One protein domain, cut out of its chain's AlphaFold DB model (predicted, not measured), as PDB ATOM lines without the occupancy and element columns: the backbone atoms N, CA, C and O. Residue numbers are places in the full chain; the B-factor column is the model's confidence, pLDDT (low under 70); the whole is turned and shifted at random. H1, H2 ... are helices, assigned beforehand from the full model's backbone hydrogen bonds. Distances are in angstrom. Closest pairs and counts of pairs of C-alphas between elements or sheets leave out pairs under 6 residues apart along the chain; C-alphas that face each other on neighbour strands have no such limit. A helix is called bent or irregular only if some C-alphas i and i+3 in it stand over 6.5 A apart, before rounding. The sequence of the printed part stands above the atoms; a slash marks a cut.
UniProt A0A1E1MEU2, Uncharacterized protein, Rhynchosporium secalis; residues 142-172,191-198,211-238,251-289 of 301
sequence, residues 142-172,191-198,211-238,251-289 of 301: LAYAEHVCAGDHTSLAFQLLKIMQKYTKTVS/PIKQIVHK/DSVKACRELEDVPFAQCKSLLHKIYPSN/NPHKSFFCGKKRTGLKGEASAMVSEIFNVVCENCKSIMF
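Overview. This is residues 142 to 172, 191 to 198, 211 to 238 and 251 to 289 of the 301 residues of an uncharacterized protein of Rhynchosporium secalis (UniProt A0A1E1MEU2). Two long helices, H2 and H7, run side by side in opposite directions as a two-helix slab, with short H1 folded back on the first half of H2 and short H6 near H7. Well away from this slab, short H3 and H4 lie side by side as a loose pair, and H5 leads from H4 back towards the slab as an arm, its residues 226 to 234 standing free. The printed part has 106 residues with seven named helices, H1 to H7 in chain order, and no named strand; the class is all helix. The whole is loose, with a radius of gyration of the C-alphas of 17.1 A and spans of 46 by 38 by 34 A.

Along the chain. Find C-alpha 143 at (-47.033, 10.988, 9.713), where H1 begins; it runs to residue 148. H2, residues 155 to 172, is 26.0 A long from first to last C-alpha. Next come H3, residues 191 to 198, and H4, residues 211 to 220. H5, residues 222 to 234, starts with C-alpha 222 at (-42.529, -7.705, -9.581) and is 17.5 A long. H6 covers residues 252 to 257. H7, residues 268 to 289, is 31.9 A long and ends with C-alpha 289 at (-25.476, -7.593, 14.325); it is irregular, with C-alphas 282 and 285 7.5 A apart, and has a kink of 52 degrees near residue 283.

Arrangement. Look first at H1 and H2, a helical hairpin: they touch at a steep tilt of 45 degrees, opposite ways, H2 with residues 158 to 162 alone, and their closest C-alphas, Ala 145 and Phe 158, are 5.4 A apart. H2 and H7 touch at a shallow tilt of 6 degrees, opposite ways; their closest C-alphas are Leu 160 and Ile 276, at 6.2 A. H6 and H7 are close but not clearly touching, with the C-alphas of His 253 and Phe 277 closest at 6.9 A. H3 and H4 only just touch, with 3 pairs of C-alphas within 8 A, the closest being Ile 195 and Ala 215 at 6.3 A. H4 and H5 meet only through their link, and H5 is apart from H2 and H7. The helix packing is only just mostly aligned, 2 of 3 tilts being shallow. In H1 to H6 every O i to N i+4 pair is within hydrogen-bond range; in H7 16 of 18 are.

Size, cuts and confidence. The two C-alphas farthest apart, Ser 212 and Lys 261, are 47.8 A apart. Three cuts leave out residues 173 to 190, 199 to 210 and 239 to 250, with C-alpha gaps of 30.2 A, 8.8 A and 9.6 A. Of the links that are printed whole, H4 to H5 is tight, and H1 to H2 and H6 to H7 are short. The mean pLDDT of the printed part is 71.4; 44 residues are under 70, among them 191 to 198 and 211 to 238.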
ATOM      1  N   LEU A 142     -46.562  13.790   6.601       85.12
ATOM      2  CA  LEU A 142     -45.411  13.680   7.511       85.12
ATOM      3  C   LEU A 142     -45.523  12.475   8.456       85.12
ATOM      4  O   LEU A 142     -44.509  11.863   8.783       85.12
ATOM      5  N   ALA A 143     -46.749  12.112   8.832       88.69
ATOM      6  CA  ALA A 143     -47.033  10.988   9.713       88.69
ATOM      7  C   ALA A 143     -46.837   9.616   9.043       88.69
ATOM      8  O   ALA A 143     -46.811   8.604   9.737       88.69
ATOM      9  N   TYR A 144     -46.670   9.548   7.716       87.56
ATOM     10  CA  TYR A 144     -46.571   8.270   7.007       87.56
ATOM     11  C   TYR A 144     -45.390   7.422   7.461       87.56
ATOM     12  O   TYR A 144     -45.564   6.248   7.774       87.56
ATOM     13  N   ALA A 145     -44.202   8.023   7.554       87.75
ATOM     14  CA  ALA A 145     -43.022   7.310   8.026       87.75
ATOM     15  C   ALA A 145     -43.210   6.818   9.472       87.75
ATOM     16  O   ALA A 145     -42.812   5.705   9.790       87.75
ATOM     17  N   GLU A 146     -43.842   7.622  10.333       89.12
ATOM     18  CA  GLU A 146     -44.097   7.265  11.738       89.12
ATOM     19  C   GLU A 146     -45.081   6.100  11.841       89.12
ATOM     20  O   GLU A 146     -44.867   5.177  12.620       89.12
ATOM     21  N   HIS A 147     -46.129   6.118  11.019       87.19
ATOM     22  CA  HIS A 147     -47.171   5.103  11.038       87.19
ATOM     23  C   HIS A 147     -46.710   3.773  10.432       87.19
ATOM     24  O   HIS A 147     -46.946   2.721  11.014       87.19
ATOM     25  N   VAL A 148     -46.025   3.799   9.284       83.50
ATOM     26  CA  VAL A 148     -45.564   2.576   8.602       83.50
ATOM     27  C   VAL A 148     -44.417   1.904   9.353       83.50
ATOM     28  O   VAL A 148     -44.305   0.683   9.330       83.50
ATOM     29  N   CYS A 149     -43.586   2.682  10.047       86.25
ATOM     30  CA  CYS A 149     -42.525   2.151  10.901       86.25
ATOM     31  C   CYS A 149     -42.977   1.953  12.356       86.25
ATOM     32  O   CYS A 149     -42.136   1.709  13.221       86.25
ATOM     33  N   ALA A 150     -44.277   2.057  12.654       84.19
ATOM     34  CA  ALA A 150     -44.786   1.798  13.992       84.19
ATOM     35  C   ALA A 150     -44.545   0.324  14.354       84.19
ATOM     36  O   ALA A 150     -45.133  -0.581  13.767       84.19
ATOM     37  N   GLY A 151     -43.661   0.089  15.324       81.38
ATOM     38  CA  GLY A 151     -43.258  -1.253  15.753       81.38
ATOM     39  C   GLY A 151     -41.946  -1.752  15.146       81.38
ATOM     40  O   GLY A 151     -41.453  -2.784  15.592       81.38
ATOM     41  N   ASP A 152     -41.341  -1.022  14.204       79.62
ATOM     42  CA  ASP A 152     -39.965  -1.300  13.792       79.62
ATOM     43  C   ASP A 152     -39.019  -0.935  14.947       79.62
ATOM     44  O   ASP A 152     -39.047   0.175  15.485       79.62
ATOM     45  N   HIS A 153     -38.196  -1.894  15.362       75.75
ATOM     46  CA  HIS A 153     -37.200  -1.683  16.411       75.75
ATOM     47  C   HIS A 153     -36.020  -0.844  15.913       75.75
ATOM     48  O   HIS A 153     -35.293  -0.253  16.715       75.75
ATOM     49  N   THR A 154     -35.840  -0.765  14.595       78.69
ATOM     50  CA  THR A 154     -34.793   0.027  13.970       78.69
ATOM     51  C   THR A 154     -35.338   1.397  13.576       78.69
ATOM     52  O   THR A 154     -36.376   1.538  12.934       78.69
ATOM     53  N   SER A 155     -34.597   2.465  13.886       88.50
ATOM     54  CA  SER A 155     -34.919   3.799  13.359       88.50
ATOM     55  C   SER A 155     -34.568   3.950  11.872       88.50
ATOM     56  O   SER A 155     -34.722   5.033  11.310       88.50
ATOM     57  N   LEU A 156     -34.050   2.894  11.236       86.94
ATOM     58  CA  LEU A 156     -33.490   2.936   9.891       86.94
ATOM     59  C   LEU A 156     -34.574   3.146   8.835       86.94
ATOM     60  O   LEU A 156     -34.480   4.098   8.060       86.94
ATOM     61  N   ALA A 157     -35.607   2.296   8.817       84.88
ATOM     62  CA  ALA A 157     -36.695   2.410   7.846       84.88
ATOM     63  C   ALA A 157     -37.367   3.788   7.937       84.88
ATOM     64  O   ALA A 157     -37.587   4.453   6.923       84.88
ATOM     65  N   PHE A 158     -37.569   4.266   9.165       89.50
ATOM     66  CA  PHE A 158     -38.120   5.584   9.447       89.50
ATOM     67  C   PHE A 158     -37.278   6.725   8.859       89.50
ATOM     68  O   PHE A 158     -37.797   7.600   8.160       89.50
ATOM     69  N   GLN A 159     -35.968   6.720   9.122       91.25
ATOM     70  CA  GLN A 159     -35.047   7.741   8.620       91.25
ATOM     71  C   GLN A 159     -34.969   7.725   7.087       91.25
ATOM     72  O   GLN A 159     -35.010   8.785   6.459       91.25
ATOM     73  N   LEU A 160     -34.919   6.536   6.476       88.81
ATOM     74  CA  LEU A 160     -34.901   6.383   5.022       88.81
ATOM     75  C   LEU A 160     -36.182   6.924   4.379       88.81
ATOM     76  O   LEU A 160     -36.100   7.711   3.433       88.81
ATOM     77  N   LEU A 161     -37.353   6.574   4.917       85.81
ATOM     78  CA  LEU A 161     -38.630   7.096   4.432       85.81
ATOM     79  C   LEU A 161     -38.698   8.622   4.563       85.81
ATOM     80  O   LEU A 161     -39.088   9.286   3.603       85.81
ATOM     81  N   LYS A 162     -38.241   9.202   5.681       90.50
ATOM     82  CA  LYS A 162     -38.175  10.665   5.846       90.50
ATOM     83  C   LYS A 162     -37.292  11.341   4.795       90.50
ATOM     84  O   LYS A 162     -37.681  12.377   4.251       90.50
ATOM     85  N   ILE A 163     -36.135  10.761   4.470       90.44
ATOM     86  CA  ILE A 163     -35.249  11.288   3.420       90.44
ATOM     87  C   ILE A 163     -35.936  11.226   2.049       90.44
ATOM     88  O   ILE A 163     -35.906  12.202   1.295       90.44
ATOM     89  N   MET A 164     -36.608  10.113   1.737       86.56
ATOM     90  CA  MET A 164     -37.353   9.964   0.483       86.56
ATOM     91  C   MET A 164     -38.504  10.973   0.383       86.56
ATOM     92  O   MET A 164     -38.647  11.621  -0.650       86.56
ATOM     93  N   GLN A 165     -39.270  11.178   1.459       85.81
ATOM     94  CA  GLN A 165     -40.344  12.176   1.510       85.81
ATOM     95  C   GLN A 165     -39.830  13.611   1.354       85.81
ATOM     96  O   GLN A 165     -40.458  14.445   0.702       85.81
ATOM     97  N   LYS A 166     -38.677  13.927   1.951       88.69
ATOM     98  CA  LYS A 166     -38.025  15.230   1.776       88.69
ATOM     99  C   LYS A 166     -37.645  15.452   0.312       88.69
ATOM    100  O   LYS A 166     -37.917  16.522  -0.225       88.69
ATOM    101  N   TYR A 167     -37.078  14.439  -0.343       86.25
ATOM    102  CA  TYR A 167     -36.718  14.507  -1.759       86.25
ATOM    103  C   TYR A 167     -37.937  14.650  -2.681       86.25
ATOM    104  O   TYR A 167     -37.926  15.474  -3.592       86.25
ATOM    105  N   THR A 168     -39.017  13.896  -2.452       82.81
ATOM    106  CA  THR A 168     -40.223  14.018  -3.288       82.81
ATOM    107  C   THR A 168     -40.845  15.405  -3.170       82.81
ATOM    108  O   THR A 168     -41.214  15.986  -4.189       82.81
ATOM    109  N   LYS A 169     -40.872  16.000  -1.969       82.69
ATOM    110  CA  LYS A 169     -41.327  17.385  -1.767       82.69
ATOM    111  C   LYS A 169     -40.484  18.391  -2.554       82.69
ATOM    112  O   LYS A 169     -41.048  19.245  -3.234       82.69
ATOM    113  N   THR A 170     -39.153  18.281  -2.522       82.44
ATOM    114  CA  THR A 170     -38.278  19.231  -3.234       82.44
ATOM    115  C   THR A 170     -38.346  19.088  -4.753       82.44
ATOM    116  O   THR A 170     -38.244  20.091  -5.466       82.44
ATOM    117  N   VAL A 171     -38.554  17.871  -5.263       78.62
ATOM    118  CA  VAL A 171     -38.717  17.620  -6.700       78.62
ATOM    119  C   VAL A 171     -40.092  18.071  -7.187       78.62
ATOM    120  O   VAL A 171     -40.161  18.794  -8.179       78.62
ATOM    121  N   SER A 172     -41.178  17.729  -6.493       66.56
ATOM    122  CA  SER A 172     -42.537  18.093  -6.916       66.56
ATOM    123  C   SER A 172     -42.760  19.607  -6.965       66.56
ATOM    124  O   SER A 172     -43.408  20.096  -7.886       66.56
ATOM    125  N   PRO A 191     -41.767  -9.436 -18.099       47.09
ATOM    126  CA  PRO A 191     -41.657 -10.399 -17.000       47.09
ATOM    127  C   PRO A 191     -42.929 -11.239 -16.878       47.09
ATOM    128  O   PRO A 191     -42.852 -12.459 -16.817       47.09
ATOM    129  N   ILE A 192     -44.100 -10.602 -17.005       48.62
ATOM    130  CA  ILE A 192     -45.390 -11.300 -17.026       48.62
ATOM    131  C   ILE A 192     -45.464 -12.266 -18.220       48.62
ATOM    132  O   ILE A 192     -45.880 -13.400 -18.040       48.62
ATOM    133  N   LYS A 193     -44.985 -11.889 -19.418       53.81
ATOM    134  CA  LYS A 193     -44.884 -12.813 -20.569       53.81
ATOM    135  C   LYS A 193     -43.990 -14.023 -20.293       53.81
ATOM    136  O   LYS A 193     -44.323 -15.103 -20.754       53.81
ATOM    137  N   GLN A 194     -42.871 -13.858 -19.588       54.06
ATOM    138  CA  GLN A 194     -41.950 -14.960 -19.276       54.06
ATOM    139  C   GLN A 194     -42.504 -15.891 -18.197       54.06
ATOM    140  O   GLN A 194     -42.377 -17.103 -18.330       54.06
ATOM    141  N   ILE A 195     -43.164 -15.339 -17.176       53.12
ATOM    142  CA  ILE A 195     -43.877 -16.114 -16.153       53.12
ATOM    143  C   ILE A 195     -45.014 -16.897 -16.817       53.12
ATOM    144  O   ILE A 195     -45.096 -18.108 -16.665       53.12
ATOM    145  N   VAL A 196     -45.819 -16.244 -17.660       52.88
ATOM    146  CA  VAL A 196     -46.904 -16.883 -18.421       52.88
ATOM    147  C   VAL A 196     -46.383 -17.938 -19.404       52.88
ATOM    148  O   VAL A 196     -47.041 -18.952 -19.581       52.88
ATOM    149  N   HIS A 197     -45.212 -17.744 -20.016       57.38
ATOM    150  CA  HIS A 197     -44.581 -18.739 -20.892       57.38
ATOM    151  C   HIS A 197     -44.051 -19.954 -20.114       57.38
ATOM    152  O   HIS A 197     -44.159 -21.075 -20.597       57.38
ATOM    153  N   LYS A 198     -43.502 -19.757 -18.907       54.41
ATOM    154  CA  LYS A 198     -43.094 -20.858 -18.014       54.41
ATOM    155  C   LYS A 198     -44.296 -21.634 -17.475       54.41
ATOM    156  O   LYS A 198     -44.252 -22.852 -17.431       54.41
ATOM    157  N   ASP A 211     -45.037 -25.044  -8.867       54.94
ATOM    158  CA  ASP A 211     -44.846 -24.138 -10.000       54.94
ATOM    159  C   ASP A 211     -45.794 -22.934  -9.950       54.94
ATOM    160  O   ASP A 211     -45.382 -21.810 -10.255       54.94
ATOM    161  N   SER A 212     -47.034 -23.117  -9.476       48.00
ATOM    162  CA  SER A 212     -47.952 -21.996  -9.210       48.00
ATOM    163  C   SER A 212     -47.456 -21.129  -8.057       48.00
ATOM    164  O   SER A 212     -47.449 -19.906  -8.184       48.00
ATOM    165  N   VAL A 213     -46.976 -21.734  -6.964       50.53
ATOM    166  CA  VAL A 213     -46.411 -20.993  -5.822       50.53
ATOM    167  C   VAL A 213     -45.187 -20.179  -6.249       50.53
ATOM    168  O   VAL A 213     -45.062 -19.008  -5.886       50.53
ATOM    169  N   LYS A 214     -44.303 -20.757  -7.070       61.31
ATOM    170  CA  LYS A 214     -43.150 -20.045  -7.632       61.31
ATOM    171  C   LYS A 214     -43.578 -18.873  -8.516       61.31
ATOM    172  O   LYS A 214     -43.019 -17.790  -8.383       61.31
ATOM    173  N   ALA A 215     -44.579 -19.055  -9.375       53.50
ATOM    174  CA  ALA A 215     -45.094 -17.983 -10.223       53.50
ATOM    175  C   ALA A 215     -45.768 -16.858  -9.419       53.50
ATOM    176  O   ALA A 215     -45.579 -15.687  -9.741       53.50
ATOM    177  N   CYS A 216     -46.512 -17.188  -8.357       48.81
ATOM    178  CA  CYS A 216     -47.084 -16.204  -7.437       48.81
ATOM    179  C   CYS A 216     -45.994 -15.392  -6.727       48.81
ATOM    180  O   CYS A 216     -46.079 -14.169  -6.725       48.81
ATOM    181  N   ARG A 217     -44.927 -16.036  -6.234       51.56
ATOM    182  CA  ARG A 217     -43.765 -15.328  -5.665       51.56
ATOM    183  C   ARG A 217     -43.058 -14.450  -6.696       51.56
ATOM    184  O   ARG A 217     -42.789 -13.289  -6.426       51.56
ATOM    185  N   GLU A 218     -42.831 -14.960  -7.909       55.38
ATOM    186  CA  GLU A 218     -42.242 -14.168  -8.999       55.38
ATOM    187  C   GLU A 218     -43.111 -12.941  -9.349       55.38
ATOM    188  O   GLU A 218     -42.560 -11.917  -9.748       55.38
ATOM    189  N   LEU A 219     -44.443 -13.014  -9.176       48.03
ATOM    190  CA  LEU A 219     -45.382 -11.893  -9.337       48.03
ATOM    191  C   LEU A 219     -45.367 -10.914  -8.152       48.03
ATOM    192  O   LEU A 219     -45.403  -9.703  -8.374       48.03
ATOM    193  N   GLU A 220     -45.295 -11.412  -6.919       47.59
ATOM    194  CA  GLU A 220     -45.144 -10.606  -5.696       47.59
ATOM    195  C   GLU A 220     -43.805  -9.860  -5.656       47.59
ATOM    196  O   GLU A 220     -43.729  -8.749  -5.135       47.59
ATOM    197  N   ASP A 221     -42.773 -10.417  -6.291       52.69
ATOM    198  CA  ASP A 221     -41.468  -9.785  -6.466       52.69
ATOM    199  C   ASP A 221     -41.451  -8.747  -7.603       52.69
ATOM    200  O   ASP A 221     -40.491  -7.980  -7.714       52.69
ATOM    201  N   VAL A 222     -42.487  -8.663  -8.455       54.28
ATOM    202  CA  VAL A 222     -42.529  -7.705  -9.581       54.28
ATOM    203  C   VAL A 222     -42.389  -6.254  -9.116       54.28
ATOM    204  O   VAL A 222     -41.583  -5.552  -9.728       54.28
ATOM    205  N   PRO A 223     -43.077  -5.769  -8.064       48.28
ATOM    206  CA  PRO A 223     -42.853  -4.432  -7.516       48.28
ATOM    207  C   PRO A 223     -41.398  -4.193  -7.089       48.28
ATOM    208  O   PRO A 223     -40.827  -3.165  -7.442       48.28
ATOM    209  N   PHE A 224     -40.742  -5.151  -6.425       49.44
ATOM    210  CA  PHE A 224     -39.332  -5.025  -6.028       49.44
ATOM    211  C   PHE A 224     -38.379  -5.081  -7.225       49.44
ATOM    212  O   PHE A 224     -37.457  -4.270  -7.330       49.44
ATOM    213  N   ALA A 225     -38.620  -5.982  -8.178       51.72
ATOM    214  CA  ALA A 225     -37.895  -6.051  -9.441       51.72
ATOM    215  C   ALA A 225     -38.095  -4.774 -10.276       51.72
ATOM    216  O   ALA A 225     -37.174  -4.337 -10.966       51.72
ATOM    217  N   GLN A 226     -39.263  -4.134 -10.180       52.19
ATOM    218  CA  GLN A 226     -39.561  -2.837 -10.778       52.19
ATOM    219  C   GLN A 226     -38.861  -1.701 -10.056       52.19
ATOM    220  O   GLN A 226     -38.230  -0.907 -10.738       52.19
ATOM    221  N   CYS A 227     -38.888  -1.632  -8.726       49.56
ATOM    222  CA  CYS A 227     -38.100  -0.671  -7.959       49.56
ATOM    223  C   CYS A 227     -36.619  -0.813  -8.308       49.56
ATOM    224  O   CYS A 227     -35.982   0.175  -8.654       49.56
ATOM    225  N   LYS A 228     -36.097  -2.041  -8.355       53.78
ATOM    226  CA  LYS A 228     -34.735  -2.350  -8.801       53.78
ATOM    227  C   LYS A 228     -34.497  -1.939 -10.256       53.78
ATOM    228  O   LYS A 228     -33.452  -1.377 -10.554       53.78
ATOM    229  N   SER A 229     -35.439  -2.171 -11.171       51.47
ATOM    230  CA  SER A 229     -35.324  -1.775 -12.584       51.47
ATOM    231  C   SER A 229     -35.427  -0.262 -12.786       51.47
ATOM    232  O   SER A 229     -34.708   0.274 -13.619       51.47
ATOM    233  N   LEU A 230     -36.286   0.426 -12.035       51.19
ATOM    234  CA  LEU A 230     -36.444   1.879 -12.014       51.19
ATOM    235  C   LEU A 230     -35.214   2.531 -11.403       51.19
ATOM    236  O   LEU A 230     -34.697   3.475 -11.984       51.19
ATOM    237  N   LEU A 231     -34.671   1.965 -10.325       53.78
ATOM    238  CA  LEU A 231     -33.354   2.309  -9.806       53.78
ATOM    239  C   LEU A 231     -32.320   2.101 -10.922       53.78
ATOM    240  O   LEU A 231     -31.713   3.047 -11.390       53.78
ATOM    241  N   HIS A 232     -32.229   0.926 -11.535       52.94
ATOM    242  CA  HIS A 232     -31.359   0.703 -12.694       52.94
ATOM    243  C   HIS A 232     -31.731   1.485 -13.962       52.94
ATOM    244  O   HIS A 232     -30.990   1.348 -14.926       52.94
ATOM    245  N   LYS A 233     -32.810   2.287 -14.008       50.69
ATOM    246  CA  LYS A 233     -33.209   3.173 -15.128       50.69
ATOM    247  C   LYS A 233     -33.034   4.661 -14.856       50.69
ATOM    248  O   LYS A 233     -32.747   5.410 -15.783       50.69
ATOM    249  N   ILE A 234     -33.139   5.060 -13.597       49.28
ATOM    250  CA  ILE A 234     -32.720   6.362 -13.085       49.28
ATOM    251  C   ILE A 234     -31.180   6.398 -12.990       49.28
ATOM    252  O   ILE A 234     -30.572   7.442 -13.196       49.28
ATOM    253  N   TYR A 235     -30.541   5.247 -12.750       50.78
ATOM    254  CA  TYR A 235     -29.096   5.100 -12.545       50.78
ATOM    255  C   TYR A 235     -28.234   4.589 -13.740       50.78
ATOM    256  O   TYR A 235     -27.015   4.668 -13.617       50.78
ATOM    257  N   PRO A 236     -28.724   4.099 -14.904       44.50
ATOM    258  CA  PRO A 236     -27.880   3.598 -15.992       44.50
ATOM    259  C   PRO A 236     -27.411   4.721 -16.930       44.50
ATOM    260  O   PRO A 236     -26.618   4.468 -17.832       44.50
ATOM    261  N   SER A 237     -27.922   5.946 -16.770       42.84
ATOM    262  CA  SER A 237     -27.685   7.067 -17.684       42.84
ATOM    263  C   SER A 237     -26.583   8.019 -17.223       42.84
ATOM    264  O   SER A 237     -26.104   8.806 -18.033       42.84
ATOM    265  N   ASN A 238     -26.095   7.903 -15.988       46.38
ATOM    266  CA  ASN A 238     -24.897   8.616 -15.554       46.38
ATOM    267  C   ASN A 238     -23.675   7.710 -15.708       46.38
ATOM    268  O   ASN A 238     -23.034   7.346 -14.727       46.38
ATOM    269  N   ASN A 251     -22.350   3.495  -9.326       65.38
ATOM    270  CA  ASN A 251     -22.666   3.108  -7.960       65.38
ATOM    271  C   ASN A 251     -22.295   4.280  -7.042       65.38
ATOM    272  O   ASN A 251     -21.118   4.442  -6.713       65.38
ATOM    273  N   PRO A 252     -23.270   5.099  -6.617       61.56
ATOM    274  CA  PRO A 252     -22.979   6.271  -5.798       61.56
ATOM    275  C   PRO A 252     -22.358   5.891  -4.451       61.56
ATOM    276  O   PRO A 252     -21.554   6.655  -3.927       61.56
ATOM    277  N   HIS A 253     -22.648   4.693  -3.928       64.38
ATOM    278  CA  HIS A 253     -22.016   4.191  -2.711       64.38
ATOM    279  C   HIS A 253     -20.523   3.943  -2.923       64.38
ATOM    280  O   HIS A 253     -19.730   4.337  -2.076       64.38
ATOM    281  N   LYS A 254     -20.109   3.375  -4.069       68.06
ATOM    282  CA  LYS A 254     -18.676   3.244  -4.397       68.06
ATOM    283  C   LYS A 254     -17.988   4.608  -4.426       68.06
ATOM    284  O   LYS A 254     -16.877   4.722  -3.924       68.06
ATOM    285  N   SER A 255     -18.640   5.640  -4.962       69.62
ATOM    286  CA  SER A 255     -18.076   6.994  -4.964       69.62
ATOM    287  C   SER A 255     -17.843   7.511  -3.543       69.62
ATOM    288  O   SER A 255     -16.751   8.005  -3.263       69.62
ATOM    289  N   PHE A 256     -18.794   7.315  -2.626       73.31
ATOM    290  CA  PHE A 256     -18.611   7.696  -1.223       73.31
ATOM    291  C   PHE A 256     -17.547   6.857  -0.499       73.31
ATOM    292  O   PHE A 256     -16.697   7.425   0.185       73.31
ATOM    293  N   PHE A 257     -17.527   5.533  -0.691       73.69
ATOM    294  CA  PHE A 257     -16.516   4.646  -0.096       73.69
ATOM    295  C   PHE A 257     -15.095   4.944  -0.589       73.69
ATOM    296  O   PHE A 257     -14.147   4.854   0.183       73.69
ATOM    297  N   CYS A 258     -14.935   5.355  -1.849       75.00
ATOM    298  CA  CYS A 258     -13.645   5.764  -2.408       75.00
ATOM    299  C   CYS A 258     -13.254   7.213  -2.050       75.00
ATOM    300  O   CYS A 258     -12.350   7.770  -2.671       75.00
ATOM    301  N   GLY A 259     -13.951   7.862  -1.109       72.50
ATOM    302  CA  GLY A 259     -13.655   9.229  -0.670       72.50
ATOM    303  C   GLY A 259     -13.990  10.318  -1.697       72.50
ATOM    304  O   GLY A 259     -13.629  11.484  -1.504       72.50
ATOM    305  N   LYS A 260     -14.691   9.992  -2.793       73.62
ATOM    306  CA  LYS A 260     -15.154  11.005  -3.745       73.62
ATOM    307  C   LYS A 260     -16.322  11.766  -3.113       73.62
ATOM    308  O   LYS A 260     -17.379  11.206  -2.845       73.62
ATOM    309  N   LYS A 261     -16.175  13.086  -2.964       69.38
ATOM    310  CA  LYS A 261     -17.225  13.979  -2.425       69.38
ATOM    311  C   LYS A 261     -18.457  14.132  -3.329       69.38
ATOM    312  O   LYS A 261     -19.394  14.837  -2.968       69.38
ATOM    313  N   ARG A 262     -18.445  13.563  -4.538       70.12
ATOM    314  CA  ARG A 262     -19.520  13.711  -5.524       70.12
ATOM    315  C   ARG A 262     -19.864  12.359  -6.118       70.12
ATOM    316  O   ARG A 262     -18.985  11.637  -6.579       70.12
ATOM    317  N   THR A 263     -21.157  12.062  -6.138       70.69
ATOM    318  CA  THR A 263     -21.697  10.835  -6.724       70.69
ATOM    319  C   THR A 263     -21.790  10.910  -8.235       70.69
ATOM    320  O   THR A 263     -21.902   9.867  -8.843       70.69
ATOM    321  N   GLY A 264     -21.750  12.105  -8.836       73.19
ATOM    322  CA  GLY A 264     -22.086  12.333 -10.246       73.19
ATOM    323  C   GLY A 264     -23.565  12.682 -10.462       73.19
ATOM    324  O   GLY A 264     -23.928  13.134 -11.547       73.19
ATOM    325  N   LEU A 265     -24.406  12.565  -9.425       77.81
ATOM    326  CA  LEU A 265     -25.751  13.146  -9.413       77.81
ATOM    327  C   LEU A 265     -25.666  14.667  -9.232       77.81
ATOM    328  O   LEU A 265     -24.731  15.188  -8.619       77.81
ATOM    329  N   LYS A 266     -26.662  15.389  -9.750       81.50
ATOM    330  CA  LYS A 266     -26.794  16.841  -9.571       81.50
ATOM    331  C   LYS A 266     -27.967  17.166  -8.644       81.50
ATOM    332  O   LYS A 266     -28.967  16.452  -8.634       81.50
ATOM    333  N   GLY A 267     -27.842  18.268  -7.904       86.81
ATOM    334  CA  GLY A 267     -28.920  18.849  -7.100       86.81
ATOM    335  C   GLY A 267     -29.465  17.915  -6.016       86.81
ATOM    336  O   GLY A 267     -28.710  17.190  -5.368       86.81
ATOM    337  N   GLU A 268     -30.789  17.931  -5.856       84.25
ATOM    338  CA  GLU A 268     -31.532  17.218  -4.806       84.25
ATOM    339  C   GLU A 268     -31.273  15.704  -4.803       84.25
ATOM    340  O   GLU A 268     -31.213  15.083  -3.746       84.25
ATOM    341  N   ALA A 269     -31.046  15.099  -5.976       82.94
ATOM    342  CA  ALA A 269     -30.804  13.661  -6.076       82.94
ATOM    343  C   ALA A 269     -29.463  13.271  -5.433       82.94
ATOM    344  O   ALA A 269     -29.363  12.235  -4.781       82.94
ATOM    345  N   SER A 270     -28.433  14.117  -5.567       85.19
ATOM    346  CA  SER A 270     -27.152  13.893  -4.886       85.19
ATOM    347  C   SER A 270     -27.271  14.073  -3.377       85.19
ATOM    348  O   SER A 270     -26.611  13.344  -2.640       85.19
ATOM    349  N   ALA A 271     -28.085  15.032  -2.928       88.56
ATOM    350  CA  ALA A 271     -28.329  15.275  -1.511       88.56
ATOM    351  C   ALA A 271     -29.050  14.080  -0.870       88.56
ATOM    352  O   ALA A 271     -28.540  13.515   0.093       88.56
ATOM    353  N   MET A 272     -30.148  13.613  -1.478       90.12
ATOM    354  CA  MET A 272     -30.895  12.438  -1.017       90.12
ATOM    355  C   MET A 272     -29.994  11.206  -0.879       90.12
ATOM    356  O   MET A 272     -29.991  10.554   0.159       90.12
ATOM    357  N   VAL A 273     -29.196  10.887  -1.905       86.44
ATOM    358  CA  VAL A 273     -28.334   9.693  -1.872       86.44
ATOM    359  C   VAL A 273     -27.214   9.825  -0.836       86.44
ATOM    360  O   VAL A 273     -26.847   8.830  -0.215       86.44
ATOM    361  N   SER A 274     -26.698  11.036  -0.607       88.44
ATOM    362  CA  SER A 274     -25.730  11.291   0.466       88.44
ATOM    363  C   SER A 274     -26.349  11.108   1.851       88.44
ATOM    364  O   SER A 274     -25.720  10.507   2.716       88.44
ATOM    365  N   GLU A 275     -27.571  11.600   2.063       92.19
ATOM    366  CA  GLU A 275     -28.305  11.433   3.324       92.19
ATOM    367  C   GLU A 275     -28.604   9.950   3.590       92.19
ATOM    368  O   GLU A 275     -28.310   9.458   4.677       92.19
ATOM    369  N   ILE A 276     -29.086   9.211   2.580       88.56
ATOM    370  CA  ILE A 276     -29.309   7.757   2.673       88.56
ATOM    371  C   ILE A 276     -28.009   7.041   3.042       88.56
ATOM    372  O   ILE A 276     -28.006   6.186   3.924       88.56
ATOM    373  N   PHE A 277     -26.900   7.376   2.376       86.94
ATOM    374  CA  PHE A 277     -25.611   6.750   2.652       86.94
ATOM    375  C   PHE A 277     -25.162   6.973   4.098       86.94
ATOM    376  O   PHE A 277     -24.781   6.012   4.759       86.94
ATOM    377  N   ASN A 278     -25.262   8.206   4.598       90.31
ATOM    378  CA  ASN A 278     -24.893   8.532   5.974       90.31
ATOM    379  C   ASN A 278     -25.738   7.741   6.980       90.31
ATOM    380  O   ASN A 278     -25.176   7.089   7.855       90.31
ATOM    381  N   VAL A 279     -27.060   7.702   6.788       90.75
ATOM    382  CA  VAL A 279     -27.976   6.922   7.633       90.75
ATOM    383  C   VAL A 279     -27.615   5.435   7.623       90.75
ATOM    384  O   VAL A 279     -27.534   4.808   8.679       90.75
ATOM    385  N   VAL A 280     -27.339   4.853   6.454       86.00
ATOM    386  CA  VAL A 280     -26.929   3.442   6.359       86.00
ATOM    387  C   VAL A 280     -25.589   3.205   7.059       86.00
ATOM    388  O   VAL A 280     -25.442   2.209   7.762       86.00
ATOM    389  N   CYS A 281     -24.617   4.108   6.914       86.81
ATOM    390  CA  CYS A 281     -23.320   4.000   7.581       86.81
ATOM    391  C   CYS A 281     -23.433   4.090   9.108       86.81
ATOM    392  O   CYS A 281     -22.808   3.290   9.804       86.81
ATOM    393  N   GLU A 282     -24.247   5.009   9.625       90.06
ATOM    394  CA  GLU A 282     -24.506   5.170  11.062       90.06
ATOM    395  C   GLU A 282     -25.173   3.927  11.663       90.06
ATOM    396  O   GLU A 282     -24.808   3.485  12.754       90.06
ATOM    397  N   ASN A 283     -26.083   3.299  10.914       86.69
ATOM    398  CA  ASN A 283     -26.811   2.107  11.348       86.69
ATOM    399  C   ASN A 283     -26.115   0.784  10.974       86.69
ATOM    400  O   ASN A 283     -26.588  -0.288  11.349       86.69
ATOM    401  N   CYS A 284     -24.976   0.825  10.272       83.81
ATOM    402  CA  CYS A 284     -24.312  -0.358   9.712       83.81
ATOM    403  C   CYS A 284     -23.976  -1.413  10.777       83.81
ATOM    404  O   CYS A 284     -24.127  -2.610  10.539       83.81
ATOM    405  N   LYS A 285     -23.584  -0.982  11.984       79.62
ATOM    406  CA  LYS A 285     -23.326  -1.906  13.099       79.62
ATOM    407  C   LYS A 285     -24.593  -2.672  13.487       79.62
ATOM    408  O   LYS A 285     -24.543  -3.894  13.552       79.62
ATOM    409  N   SER A 286     -25.716  -1.984  13.684       76.62
ATOM    410  CA  SER A 286     -26.997  -2.605  14.053       76.62
ATOM    411  C   SER A 286     -27.476  -3.599  12.993       76.62
ATOM    412  O   SER A 286     -27.800  -4.735  13.328       76.62
ATOM    413  N   ILE A 287     -27.386  -3.219  11.711       75.38
ATOM    414  CA  ILE A 287     -27.754  -4.076  10.571       75.38
ATOM    415  C   ILE A 287     -26.901  -5.357  10.546       75.38
ATOM    416  O   ILE A 287     -27.411  -6.462  10.356       75.38
ATOM    417  N   MET A 288     -25.586  -5.226  10.756       75.19
ATOM    418  CA  MET A 288     -24.674  -6.373  10.745       75.19
ATOM    419  C   MET A 288     -24.910  -7.304  11.942       75.19
ATOM    420  O   MET A 288     -24.856  -8.521  11.768       75.19
ATOM    421  N   PHE A 289     -25.218  -6.776  13.131       66.75
ATOM    422  CA  PHE A 289     -25.476  -7.593  14.325       66.75
ATOM    423  C   PHE A 289     -26.802  -8.368  14.268       66.75
ATOM    424  O   PHE A 289     -26.841  -9.513  14.723       66.75
TER     425      PHE A 289